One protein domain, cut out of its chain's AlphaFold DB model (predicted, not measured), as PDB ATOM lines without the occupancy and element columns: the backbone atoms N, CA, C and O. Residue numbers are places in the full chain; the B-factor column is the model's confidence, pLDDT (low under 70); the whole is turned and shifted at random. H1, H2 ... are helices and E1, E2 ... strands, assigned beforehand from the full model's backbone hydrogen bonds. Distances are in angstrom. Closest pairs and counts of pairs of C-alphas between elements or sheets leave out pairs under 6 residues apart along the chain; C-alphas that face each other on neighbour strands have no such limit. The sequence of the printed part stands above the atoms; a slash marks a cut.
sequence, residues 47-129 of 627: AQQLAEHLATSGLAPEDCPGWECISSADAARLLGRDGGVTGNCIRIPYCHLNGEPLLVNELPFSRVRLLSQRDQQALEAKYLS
ATOM      1  N   ALA A  47     202.795 173.160  75.150       96.44
ATOM      2  CA  ALA A  47     203.977 173.891  75.607       96.44
ATOM      3  C   ALA A  47     205.247 173.021  75.578       96.44
ATOM      4  O   ALA A  47     206.282 173.474  75.097       96.44
ATOM      5  N   GLN A  48     205.157 171.758  76.016       96.56
ATOM      6  CA  GLN A  48     206.267 170.803  75.907       96.56
ATOM      7  C   GLN A  48     206.621 170.519  74.446       96.56
ATOM      8  O   GLN A  48     207.791 170.570  74.098       96.56
ATOM      9  N   GLN A  49     205.628 170.325  73.571       96.25
ATOM     10  CA  GLN A  49     205.866 170.119  72.136       96.25
ATOM     11  C   GLN A  49     206.581 171.310  71.482       96.25
ATOM     12  O   GLN A  49     207.472 171.115  70.656       96.25
ATOM     13  N   LEU A  50     206.209 172.543  71.849       97.44
ATOM     14  CA  LEU A  50     206.909 173.744  71.398       97.44
ATOM     15  C   LEU A  50     208.361 173.750  71.892       97.44
ATOM     16  O   LEU A  50     209.270 173.931  71.085       97.44
ATOM     17  N   ALA A  51     208.576 173.537  73.192       97.69
ATOM     18  CA  ALA A  51     209.904 173.545  73.798       97.69
ATOM     19  C   ALA A  51     210.821 172.468  73.194       97.69
ATOM     20  O   ALA A  51     211.945 172.771  72.805       97.69
ATOM     21  N   GLU A  52     210.322 171.242  73.032       96.75
ATOM     22  CA  GLU A  52     211.038 170.137  72.384       96.75
ATOM     23  C   GLU A  52     211.420 170.483  70.939       96.75
ATOM     24  O   GLU A  52     212.546 170.224  70.515       96.75
ATOM     25  N   HIS A  53     210.518 171.113  70.180       96.81
ATOM     26  CA  HIS A  53     210.804 171.500  68.799       96.81
ATOM     27  C   HIS A  53     211.808 172.656  68.692       96.81
ATOM     28  O   HIS A  53     212.647 172.666  67.789       96.81
ATOM     29  N   LEU A  54     211.720 173.657  69.570       97.88
ATOM     30  CA  LEU A  54     212.665 174.776  69.608       97.88
ATOM     31  C   LEU A  54     214.066 174.302  70.016       97.88
ATOM     32  O   LEU A  54     215.050 174.709  69.389       97.88
ATOM     33  N   ALA A  55     214.149 173.363  70.960       97.62
ATOM     34  CA  ALA A  55     215.410 172.814  71.450       97.62
ATOM     35  C   ALA A  55     216.262 172.170  70.345       97.62
ATOM     36  O   ALA A  55     217.487 172.239  70.417       97.62
ATOM     37  N   THR A  56     215.660 171.628  69.278       96.94
ATOM     38  CA  THR A  56     216.431 171.073  68.146       96.94
ATOM     39  C   THR A  56     217.230 172.125  67.375       96.94
ATOM     40  O   THR A  56     218.062 171.756  66.562       96.94
ATOM     41  N   SER A  57     216.935 173.411  67.570       97.62
ATOM     42  CA  SER A  57     217.649 174.551  66.975       97.62
ATOM     43  C   SER A  57     218.366 175.379  68.049       97.62
ATOM     44  O   SER A  57     218.748 176.519  67.804       97.62
ATOM     45  N   GLY A  58     218.502 174.837  69.268       97.75
ATOM     46  CA  GLY A  58     219.136 175.519  70.398       97.75
ATOM     47  C   GLY A  58     218.315 176.691  70.940       97.75
ATOM     48  O   GLY A  58     218.850 177.545  71.648       97.75
ATOM     49  N   LEU A  59     217.025 176.743  70.608       98.38
ATOM     50  CA  LEU A  59     216.096 177.786  71.025       98.38
ATOM     51  C   LEU A  59     215.248 177.306  72.205       98.38
ATOM     52  O   LEU A  59     214.933 176.123  72.329       98.38
ATOM     53  N   ALA A  60     214.848 178.248  73.042       98.12
ATOM     54  CA  ALA A  60     213.857 178.096  74.090       98.12
ATOM     55  C   ALA A  60     212.652 179.012  73.790       98.12
ATOM     56  O   ALA A  60     212.775 179.937  72.982       98.12
ATOM     57  N   PRO A  61     211.469 178.774  74.384       98.12
ATOM     58  CA  PRO A  61     210.283 179.602  74.142       98.12
ATOM     59  C   PRO A  61     210.506 181.108  74.361       98.12
ATOM     60  O   PRO A  61     209.956 181.922  73.623       98.12
ATOM     61  N   GLU A  62     211.340 181.484  75.327       97.94
ATOM     62  CA  GLU A  62     211.721 182.869  75.616       97.94
ATOM     63  C   GLU A  62     212.540 183.541  74.503       97.94
ATOM     64  O   GLU A  62     212.467 184.758  74.354       97.94
ATOM     65  N   ASP A  63     213.256 182.770  73.676       97.81
ATOM     66  CA  ASP A  63     213.979 183.299  72.510       97.81
ATOM     67  C   ASP A  63     213.022 183.628  71.349       97.81
ATOM     68  O   ASP A  63     213.400 184.275  70.373       97.81
ATOM     69  N   CYS A  64     211.783 183.131  71.410       97.81
ATOM     70  CA  CYS A  64     210.787 183.194  70.343       97.81
ATOM     71  C   CYS A  64     209.414 183.639  70.890       97.81
ATOM     72  O   CYS A  64     208.427 182.906  70.760       97.81
ATOM     73  N   PRO A  65     209.312 184.829  71.514       97.00
ATOM     74  CA  PRO A  65     208.066 185.300  72.105       97.00
ATOM     75  C   PRO A  65     206.932 185.333  71.073       97.00
ATOM     76  O   PRO A  65     207.100 185.763  69.933       97.00
ATOM     77  N   GLY A  66     205.761 184.852  71.491       96.31
ATOM     78  CA  GLY A  66     204.574 184.740  70.641       96.31
ATOM     79  C   GLY A  66     204.514 183.474  69.783       96.31
ATOM     80  O   GLY A  66     203.483 183.234  69.156       96.31
ATOM     81  N   TRP A  67     205.562 182.641  69.767       98.31
ATOM     82  CA  TRP A  67     205.469 181.315  69.163       98.31
ATOM     83  C   TRP A  67     204.628 180.411  70.057       98.31
ATOM     84  O   TRP A  67     204.837 180.329  71.266       98.31
ATOM     85  N   GLU A  68     203.672 179.710  69.461       98.06
ATOM     86  CA  GLU A  68     202.742 178.855  70.193       98.06
ATOM     87  C   GLU A  68     202.454 177.573  69.421       98.06
ATOM     88  O   GLU A  68     202.332 177.573  68.195       98.06
ATOM     89  N   CYS A  69     202.333 176.460  70.144       98.06
ATOM     90  CA  CYS A  69     201.823 175.228  69.563       98.06
ATOM     91  C   CYS A  69     200.287 175.283  69.557       98.06
ATOM     92  O   CYS A  69     199.649 175.365  70.611       98.06
ATOM     93  N   ILE A  70     199.700 175.254  68.364       97.94
ATOM     94  CA  ILE A  70     198.271 175.425  68.095       97.94
ATOM     95  C   ILE A  70     197.648 174.144  67.546       97.94
ATOM     96  O   ILE A  70     198.335 173.255  67.034       97.94
ATOM     97  N   SER A  71     196.323 174.049  67.662       96.44
ATOM     98  CA  SER A  71     195.567 172.942  67.079       96.44
ATOM     99  C   SER A  71     195.535 173.027  65.550       96.44
ATOM    100  O   SER A  71     195.704 174.101  64.972       96.44
ATOM    101  N   SER A  72     195.244 171.909  64.887       95.12
ATOM    102  CA  SER A  72     194.985 171.885  63.444       95.12
ATOM    103  C   SER A  72     193.819 172.791  63.033       95.12
ATOM    104  O   SER A  72     193.885 173.423  61.983       95.12
ATOM    105  N   ALA A  73     192.783 172.913  63.871       95.50
ATOM    106  CA  ALA A  73     191.643 173.796  63.621       95.50
ATOM    107  C   ALA A  73     192.039 175.283  63.648       95.50
ATOM    108  O   ALA A  73     191.608 176.058  62.794       95.50
ATOM    109  N   ASP A  74     192.893 175.683  64.592       96.31
ATOM    110  CA  ASP A  74     193.396 177.058  64.660       96.31
ATOM    111  C   ASP A  74     194.384 177.344  63.523       96.31
ATOM    112  O   ASP A  74     194.332 178.415  62.923       96.31
ATOM    113  N   ALA A  75     195.226 176.370  63.162       96.62
ATOM    114  CA  ALA A  75     196.109 176.469  62.002       96.62
ATOM    115  C   ALA A  75     195.314 176.645  60.699       96.62
ATOM    116  O   ALA A  75     195.631 177.524  59.901       96.62
ATOM    117  N   ALA A  76     194.256 175.856  60.501       94.56
ATOM    118  CA  ALA A  76     193.356 175.963  59.355       94.56
ATOM    119  C   ALA A  76     192.698 177.354  59.279       94.56
ATOM    120  O   ALA A  76     192.703 177.980  58.215       94.56
ATOM    121  N   ARG A  77     192.236 177.882  60.424       94.44
ATOM    122  CA  ARG A  77     191.681 179.241  60.531       94.44
ATOM    123  C   ARG A  77     192.708 180.312  60.155       94.44
ATOM    124  O   ARG A  77     192.383 181.192  59.368       94.44
ATOM    125  N   LEU A  78     193.935 180.231  60.678       95.12
ATOM    126  CA  LEU A  78     195.010 181.189  60.375       95.12
ATOM    127  C   LEU A  78     195.419 181.165  58.900       95.12
ATOM    128  O   LEU A  78     195.714 182.206  58.321       95.12
ATOM    129  N   LEU A  79     195.437 179.983  58.286       94.94
ATOM    130  CA  LEU A  79     195.822 179.814  56.886       94.94
ATOM    131  C   LEU A  79     194.689 180.149  55.904       94.94
ATOM    132  O   LEU A  79     194.945 180.211  54.701       94.94
ATOM    133  N   GLY A  80     193.456 180.337  56.393       93.81
ATOM    134  CA  GLY A  80     192.269 180.538  55.561       93.81
ATOM    135  C   GLY A  80     191.924 179.310  54.715       93.81
ATOM    136  O   GLY A  80     191.621 179.449  53.531       93.81
ATOM    137  N   ARG A  81     192.043 178.099  55.278       91.75
ATOM    138  CA  ARG A  81     191.781 176.832  54.569       91.75
ATOM    139  C   ARG A  81     190.779 175.978  55.343       91.75
ATOM    140  O   ARG A  81     190.889 175.862  56.556       91.75
ATOM    141  N   ASP A  82     189.893 175.281  54.634       87.12
ATOM    142  CA  ASP A  82     188.870 174.404  55.234       87.12
ATOM    143  C   ASP A  82     189.376 172.978  55.562       87.12
ATOM    144  O   ASP A  82     188.590 172.047  55.736       87.12
ATOM    145  N   GLY A  83     190.697 172.766  55.639       85.88
ATOM    146  CA  GLY A  83     191.286 171.463  55.962       85.88
ATOM    147  C   GLY A  83     192.749 171.301  55.535       85.88
ATOM    148  O   GLY A  83     193.443 172.269  55.229       85.88
ATOM    149  N   GLY A  84     193.224 170.051  55.527       85.19
ATOM    150  CA  GLY A  84     194.569 169.659  55.073       85.19
ATOM    151  C   GLY A  84     195.645 169.618  56.163       85.19
ATOM    152  O   GLY A  84     196.642 168.928  55.995       85.19
ATOM    153  N   VAL A  85     195.426 170.285  57.296       92.12
ATOM    154  CA  VAL A  85     196.284 170.193  58.487       92.12
ATOM    155  C   VAL A  85     195.609 169.259  59.486       92.12
ATOM    156  O   VAL A  85     194.459 169.501  59.849       92.12
ATOM    157  N   THR A  86     196.277 168.189  59.925       91.50
ATOM    158  CA  THR A  86     195.663 167.192  60.824       91.50
ATOM    159  C   THR A  86     196.299 167.149  62.213       91.50
ATOM    160  O   THR A  86     195.611 166.826  63.181       91.50
ATOM    161  N   GLY A  87     197.568 167.537  62.342       92.38
ATOM    162  CA  GLY A  87     198.317 167.588  63.594       92.38
ATOM    163  C   GLY A  87     198.442 168.983  64.208       92.38
ATOM    164  O   GLY A  87     198.089 170.001  63.610       92.38
ATOM    165  N   ASN A  88     198.991 169.024  65.428       96.00
ATOM    166  CA  ASN A  88     199.412 170.277  66.049       96.00
ATOM    167  C   ASN A  88     200.504 170.948  65.206       96.00
ATOM    168  O   ASN A  88     201.307 170.287  64.537       96.00
ATOM    169  N   CYS A  89     200.544 172.270  65.267       97.69
ATOM    170  CA  CYS A  89     201.484 173.086  64.510       97.69
ATOM    171  C   CYS A  89     202.095 174.161  65.400       97.69
ATOM    172  O   CYS A  89     201.525 174.488  66.432       97.69
ATOM    173  N   ILE A  90     203.209 174.754  64.984       98.44
ATOM    174  CA  ILE A  90     203.753 175.952  65.629       98.44
ATOM    175  C   ILE A  90     203.356 177.174  64.807       98.44
ATOM    176  O   ILE A  90     203.645 177.238  63.612       98.44
ATOM    177  N   ARG A  91     202.701 178.139  65.447       98.38
ATOM    178  CA  ARG A  91     202.462 179.470  64.893       98.38
ATOM    179  C   ARG A  91     203.716 180.321  65.060       98.38
ATOM    180  O   ARG A  91     204.272 180.379  66.152       98.38
ATOM    181  N   ILE A  92     204.112 181.004  63.993       98.50
ATOM    182  CA  ILE A  92     205.263 181.906  63.944       98.50
ATOM    183  C   ILE A  92     204.740 183.297  63.561       98.50
ATOM    184  O   ILE A  92     204.417 183.501  62.385       98.50
ATOM    185  N   PRO A  93     204.584 184.229  64.517       98.25
ATOM    186  CA  PRO A  93     204.130 185.584  64.226       98.25
ATOM    187  C   PRO A  93     205.216 186.386  63.504       98.25
ATOM    188  O   PRO A  93     206.407 186.187  63.735       98.25
ATOM    189  N   TYR A  94     204.787 187.294  62.633       98.12
ATOM    190  CA  TYR A  94     205.660 188.256  61.965       98.12
ATOM    191  C   TYR A  94     205.325 189.659  62.461       98.12
ATOM    192  O   TYR A  94     204.157 189.983  62.694       98.12
ATOM    193  N   CYS A  95     206.354 190.488  62.579       97.25
ATOM    194  CA  CYS A  95     206.238 191.861  63.039       97.25
ATOM    195  C   CYS A  95     206.947 192.811  62.075       97.25
ATOM    196  O   CYS A  95     207.871 192.423  61.360       97.25
ATOM    197  N   HIS A  96     206.530 194.069  62.092       95.31
ATOM    198  CA  HIS A  96     207.269 195.172  61.498       95.31
ATOM    199  C   HIS A  96     208.506 195.527  62.344       95.31
ATOM    200  O   HIS A  96     208.660 195.087  63.484       95.31
ATOM    201  N   LEU A  97     209.379 196.386  61.806       91.00
ATOM    202  CA  LEU A  97     210.585 196.882  62.489       91.00
ATOM    203  C   LEU A  97     210.307 197.661  63.785       91.00
ATOM    204  O   LEU A  97     211.207 197.862  64.583       91.00
ATOM    205  N   ASN A  98     209.075 198.108  64.011       91.50
ATOM    206  CA  ASN A  98     208.665 198.744  65.264       91.50
ATOM    207  C   ASN A  98     208.151 197.733  66.311       91.50
ATOM    208  O   ASN A  98     207.710 198.143  67.378       91.50
ATOM    209  N   GLY A  99     208.175 196.431  66.007       92.50
ATOM    210  CA  GLY A  99     207.659 195.365  66.865       92.50
ATOM    211  C   GLY A  99     206.152 195.115  66.747       92.50
ATOM    212  O   GLY A  99     205.676 194.109  67.273       92.50
ATOM    213  N   GLU A 100     205.408 195.963  66.029       95.94
ATOM    214  CA  GLU A 100     203.969 195.776  65.826       95.94
ATOM    215  C   GLU A 100     203.688 194.560  64.933       95.94
ATOM    216  O   GLU A 100     204.452 194.308  63.992       95.94
ATOM    217  N   PRO A 101     202.592 193.816  65.169       97.19
ATOM    218  CA  PRO A 101     202.208 192.702  64.312       97.19
ATOM    219  C   PRO A 101     202.050 193.144  62.856       97.19
ATOM    220  O   PRO A 101     201.353 194.114  62.557       97.19
ATOM    221  N   LEU A 102     202.657 192.394  61.941       96.25
ATOM    222  CA  LEU A 102     202.436 192.565  60.511       96.25
ATOM    223  C   LEU A 102     200.989 192.179  60.193       96.25
ATOM    224  O   LEU A 102     200.578 191.070  60.526       96.25
ATOM    225  N   LEU A 103     200.215 193.055  59.554       96.25
ATOM    226  CA  LEU A 103     198.821 192.771  59.195       96.25
ATOM    227  C   LEU A 103     198.689 192.433  57.707       96.25
ATOM    228  O   LEU A 103     199.100 193.208  56.848       96.25
ATOM    229  N   VAL A 104     198.043 191.310  57.400       94.50
ATOM    230  CA  VAL A 104     197.647 190.916  56.042       94.50
ATOM    231  C   VAL A 104     196.140 190.703  56.046       94.50
ATOM    232  O   VAL A 104     195.634 189.864  56.787       94.50
ATOM    233  N   ASN A 105     195.415 191.475  55.231       92.19
ATOM    234  CA  ASN A 105     193.945 191.511  55.235       92.19
ATOM    235  C   ASN A 105     193.367 191.776  56.639       92.19
ATOM    236  O   ASN A 105     192.484 191.056  57.092       92.19
ATOM    237  N   GLU A 106     193.917 192.776  57.342       94.50
ATOM    238  CA  GLU A 106     193.515 193.191  58.703       94.50
ATOM    239  C   GLU A 106     193.755 192.142  59.807       94.50
ATOM    240  O   GLU A 106     193.421 192.373  60.969       94.50
ATOM    241  N   LEU A 107     194.382 191.009  59.480       93.75
ATOM    242  CA  LEU A 107     194.712 189.953  60.431       93.75
ATOM    243  C   LEU A 107     196.225 189.884  60.672       93.75
ATOM    244  O   LEU A 107     196.993 189.997  59.715       93.75
ATOM    245  N   PRO A 108     196.676 189.644  61.917       96.94
ATOM    246  CA  PRO A 108     198.084 189.401  62.206       96.94
ATOM    247  C   PRO A 108     198.631 188.231  61.385       96.94
ATOM    248  O   PRO A 108     198.212 187.082  61.550       96.94
ATOM    249  N   PHE A 109     199.589 188.524  60.515       97.81
ATOM    250  CA  PHE A 109     200.265 187.545  59.689       97.81
ATOM    251  C   PHE A 109     201.063 186.586  60.570       97.81
ATOM    252  O   PHE A 109     201.774 186.960  61.508       97.81
ATOM    253  N   SER A 110     200.915 185.299  60.294       98.06
ATOM    254  CA  SER A 110     201.691 184.254  60.943       98.06
ATOM    255  C   SER A 110     201.895 183.112  59.965       98.06
ATOM    256  O   SER A 110     200.967 182.731  59.248       98.06
ATOM    257  N   ARG A 111     203.090 182.527  59.968       97.94
ATOM    258  CA  ARG A 111     203.326 181.246  59.300       97.94
ATOM    259  C   ARG A 111     203.071 180.100  60.260       97.94
ATOM    260  O   ARG A 111     203.095 180.261  61.480       97.94
ATOM    261  N   VAL A 112     202.811 178.932  59.694       97.94
ATOM    262  CA  VAL A 112     202.512 177.717  60.446       97.94
ATOM    263  C   VAL A 112     203.536 176.647  60.094       97.94
ATOM    264  O   VAL A 112     203.658 176.243  58.939       97.94
ATOM    265  N   ARG A 113     204.264 176.159  61.096       97.62
ATOM    266  CA  ARG A 113     205.201 175.039  60.988       97.62
ATOM    267  C   ARG A 113     204.500 173.742  61.385       97.62
ATOM    268  O   ARG A 113     204.071 173.587  62.526       97.62
ATOM    269  N   LEU A 114     204.405 172.802  60.449       96.81
ATOM    270  CA  LEU A 114     203.764 171.505  60.679       96.81
ATOM    271  C   LEU A 114     204.662 170.602  61.532       96.81
ATOM    272  O   LEU A 114     205.825 170.397  61.177       96.81
ATOM    273  N   LEU A 115     204.132 170.020  62.613       95.19
ATOM    274  CA  LEU A 115     204.879 169.063  63.450       95.19
ATOM    275  C   LEU A 115     204.716 167.610  62.981       95.19
ATOM    276  O   LEU A 115     205.621 166.797  63.148       95.19
ATOM    277  N   SER A 116     203.580 167.284  62.362       90.88
ATOM    278  CA  SER A 116     203.279 165.943  61.854       90.88
ATOM    279  C   SER A 116     204.024 165.661  60.547       90.88
ATOM    280  O   SER A 116     203.819 166.360  59.555       90.88
ATOM    281  N   GLN A 117     204.837 164.598  60.503       90.25
ATOM    282  CA  GLN A 117     205.460 164.136  59.251       90.25
ATOM    283  C   GLN A 117     204.418 163.768  58.189       90.25
ATOM    284  O   GLN A 117     204.627 164.037  57.011       90.25
ATOM    285  N   ARG A 118     203.274 163.209  58.608       88.00
ATOM    286  CA  ARG A 118     202.164 162.883  57.707       88.00
ATOM    287  C   ARG A 118     201.631 164.132  57.008       88.00
ATOM    288  O   ARG A 118     201.407 164.088  55.806       88.00
ATOM    289  N   ASP A 119     201.460 165.234  57.739       84.62
ATOM    290  CA  ASP A 119     200.979 166.490  57.147       84.62
ATOM    291  C   ASP A 119     202.034 167.108  56.228       84.62
ATOM    292  O   ASP A 119     201.699 167.595  55.153       84.62
ATOM    293  N   GLN A 120     203.313 167.040  56.614       90.25
ATOM    294  CA  GLN A 120     204.413 167.512  55.768       90.25
ATOM    295  C   GLN A 120     204.480 166.758  54.436       90.25
ATOM    296  O   GLN A 120     204.735 167.370  53.405       90.25
ATOM    297  N   GLN A 121     204.237 165.444  54.453       87.56
ATOM    298  CA  GLN A 121     204.171 164.622  53.245       87.56
ATOM    299  C   GLN A 121     202.913 164.917  52.426       87.56
ATOM    300  O   GLN A 121     203.006 165.105  51.221       87.56
ATOM    301  N   ALA A 122     201.746 164.987  53.071       86.31
ATOM    302  CA  ALA A 122     200.470 165.192  52.386       86.31
ATOM    303  C   ALA A 122     200.357 166.570  51.715       86.31
ATOM    304  O   ALA A 122     199.693 166.696  50.690       86.31
ATOM    305  N   LEU A 123     200.974 167.598  52.300       86.25
ATOM    306  CA  LEU A 123     200.963 168.965  51.776       86.25
ATOM    307  C   LEU A 123     202.249 169.343  51.036       86.25
ATOM    308  O   LEU A 123     202.364 170.488  50.604       86.25
ATOM    309  N   GLU A 124     203.212 168.423  50.950       91.31
ATOM    310  CA  GLU A 124     204.542 168.636  50.357       91.31
ATOM    311  C   GLU A 124     205.259 169.890  50.897       91.31
ATOM    312  O   GLU A 124     206.069 170.522  50.221       91.31
ATOM    313  N   ALA A 125     204.964 170.275  52.142       92.56
ATOM    314  CA  ALA A 125     205.421 171.529  52.721       92.56
ATOM    315  C   ALA A 125     205.733 171.384  54.207       92.56
ATOM    316  O   ALA A 125     204.985 170.809  54.992       92.56
ATOM    317  N   LYS A 126     206.855 171.970  54.619       94.69
ATOM    318  CA  LYS A 126     207.280 172.038  56.022       94.69
ATOM    319  C   LYS A 126     206.650 173.215  56.770       94.69
ATOM    320  O   LYS A 126     206.406 173.109  57.975       94.69
ATOM    321  N   TYR A 127     206.406 174.302  56.048       96.50
ATOM    322  CA  TYR A 127     205.856 175.560  56.533       96.50
ATOM    323  C   TYR A 127     204.748 176.009  55.585       96.50
ATOM    324  O   TYR A 127     204.876 175.857  54.371       96.50
ATOM    325  N   LEU A 128     203.685 176.583  56.136       96.50
ATOM    326  CA  LEU A 128     202.550 177.115  55.393       96.50
ATOM    327  C   LEU A 128     202.388 178.605  55.698       96.50
ATOM    328  O   LEU A 128     202.610 179.039  56.830       96.50
ATOM    329  N   SER A 129     201.970 179.366  54.691       96.44
ATOM    330  CA  SER A 129     201.596 180.778  54.819       96.44
ATOM    331  C   SER A 129     200.118 180.951  54.446       96.44
ATOM    332  O   SER A 129     199.624 180.189  53.608       96.44
TER     333      SER A 129
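What this domain is: This is residues 47 to 129 of the 627 residues of the protein "DUF3854 domain-containing protein" of mine drainage metagenome (UniProt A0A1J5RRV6). A small antiparallel sheet, E1 - E2 - E3, lies between H1 over one face and H2 over the other, in three layers. H3 lies past one end of E3, and loop residues 94 to 109 extend past the other. The 83 printed residues, mixed in class, run H1 E1 H2 E2 E3 H3, under half in named elements. The whole is compact, radius of gyration of the C-alphas 12.9 A, spans 37 by 33 by 19 A.

How they stand to each other: H1, residues 47 to 55, runs across the strands, height over the sheet 9.7 A; its Leu 50 and Cys 69 of E1, residues 68 to 70, are their closest C-alphas, 5.6 A. H2, residues 72 to 79, is on the opposite face. E2, residues 89 to 93, is antiparallel to E1 (N 70 and O 89, 2.8 A) and makes a hairpin with E3, residues 110 to 114 (N 92 and O 111, 2.8 A). H3, residues 117 to 122, is not on the sheet. Every O i to N i+4 pair in H1, H2 and H3 is within hydrogen-bond range.

Where its parts are: H1, 12.2 A, begins at C-alpha 47 (203.977, 173.891, 75.607); H3 ends at C-alpha 122 (200.470, 165.192, 52.386).

The domain as a whole: The printed part has no cut; links H1 to E1 and E2 to E3 are long; no printed residue is under 70 in pLDDT.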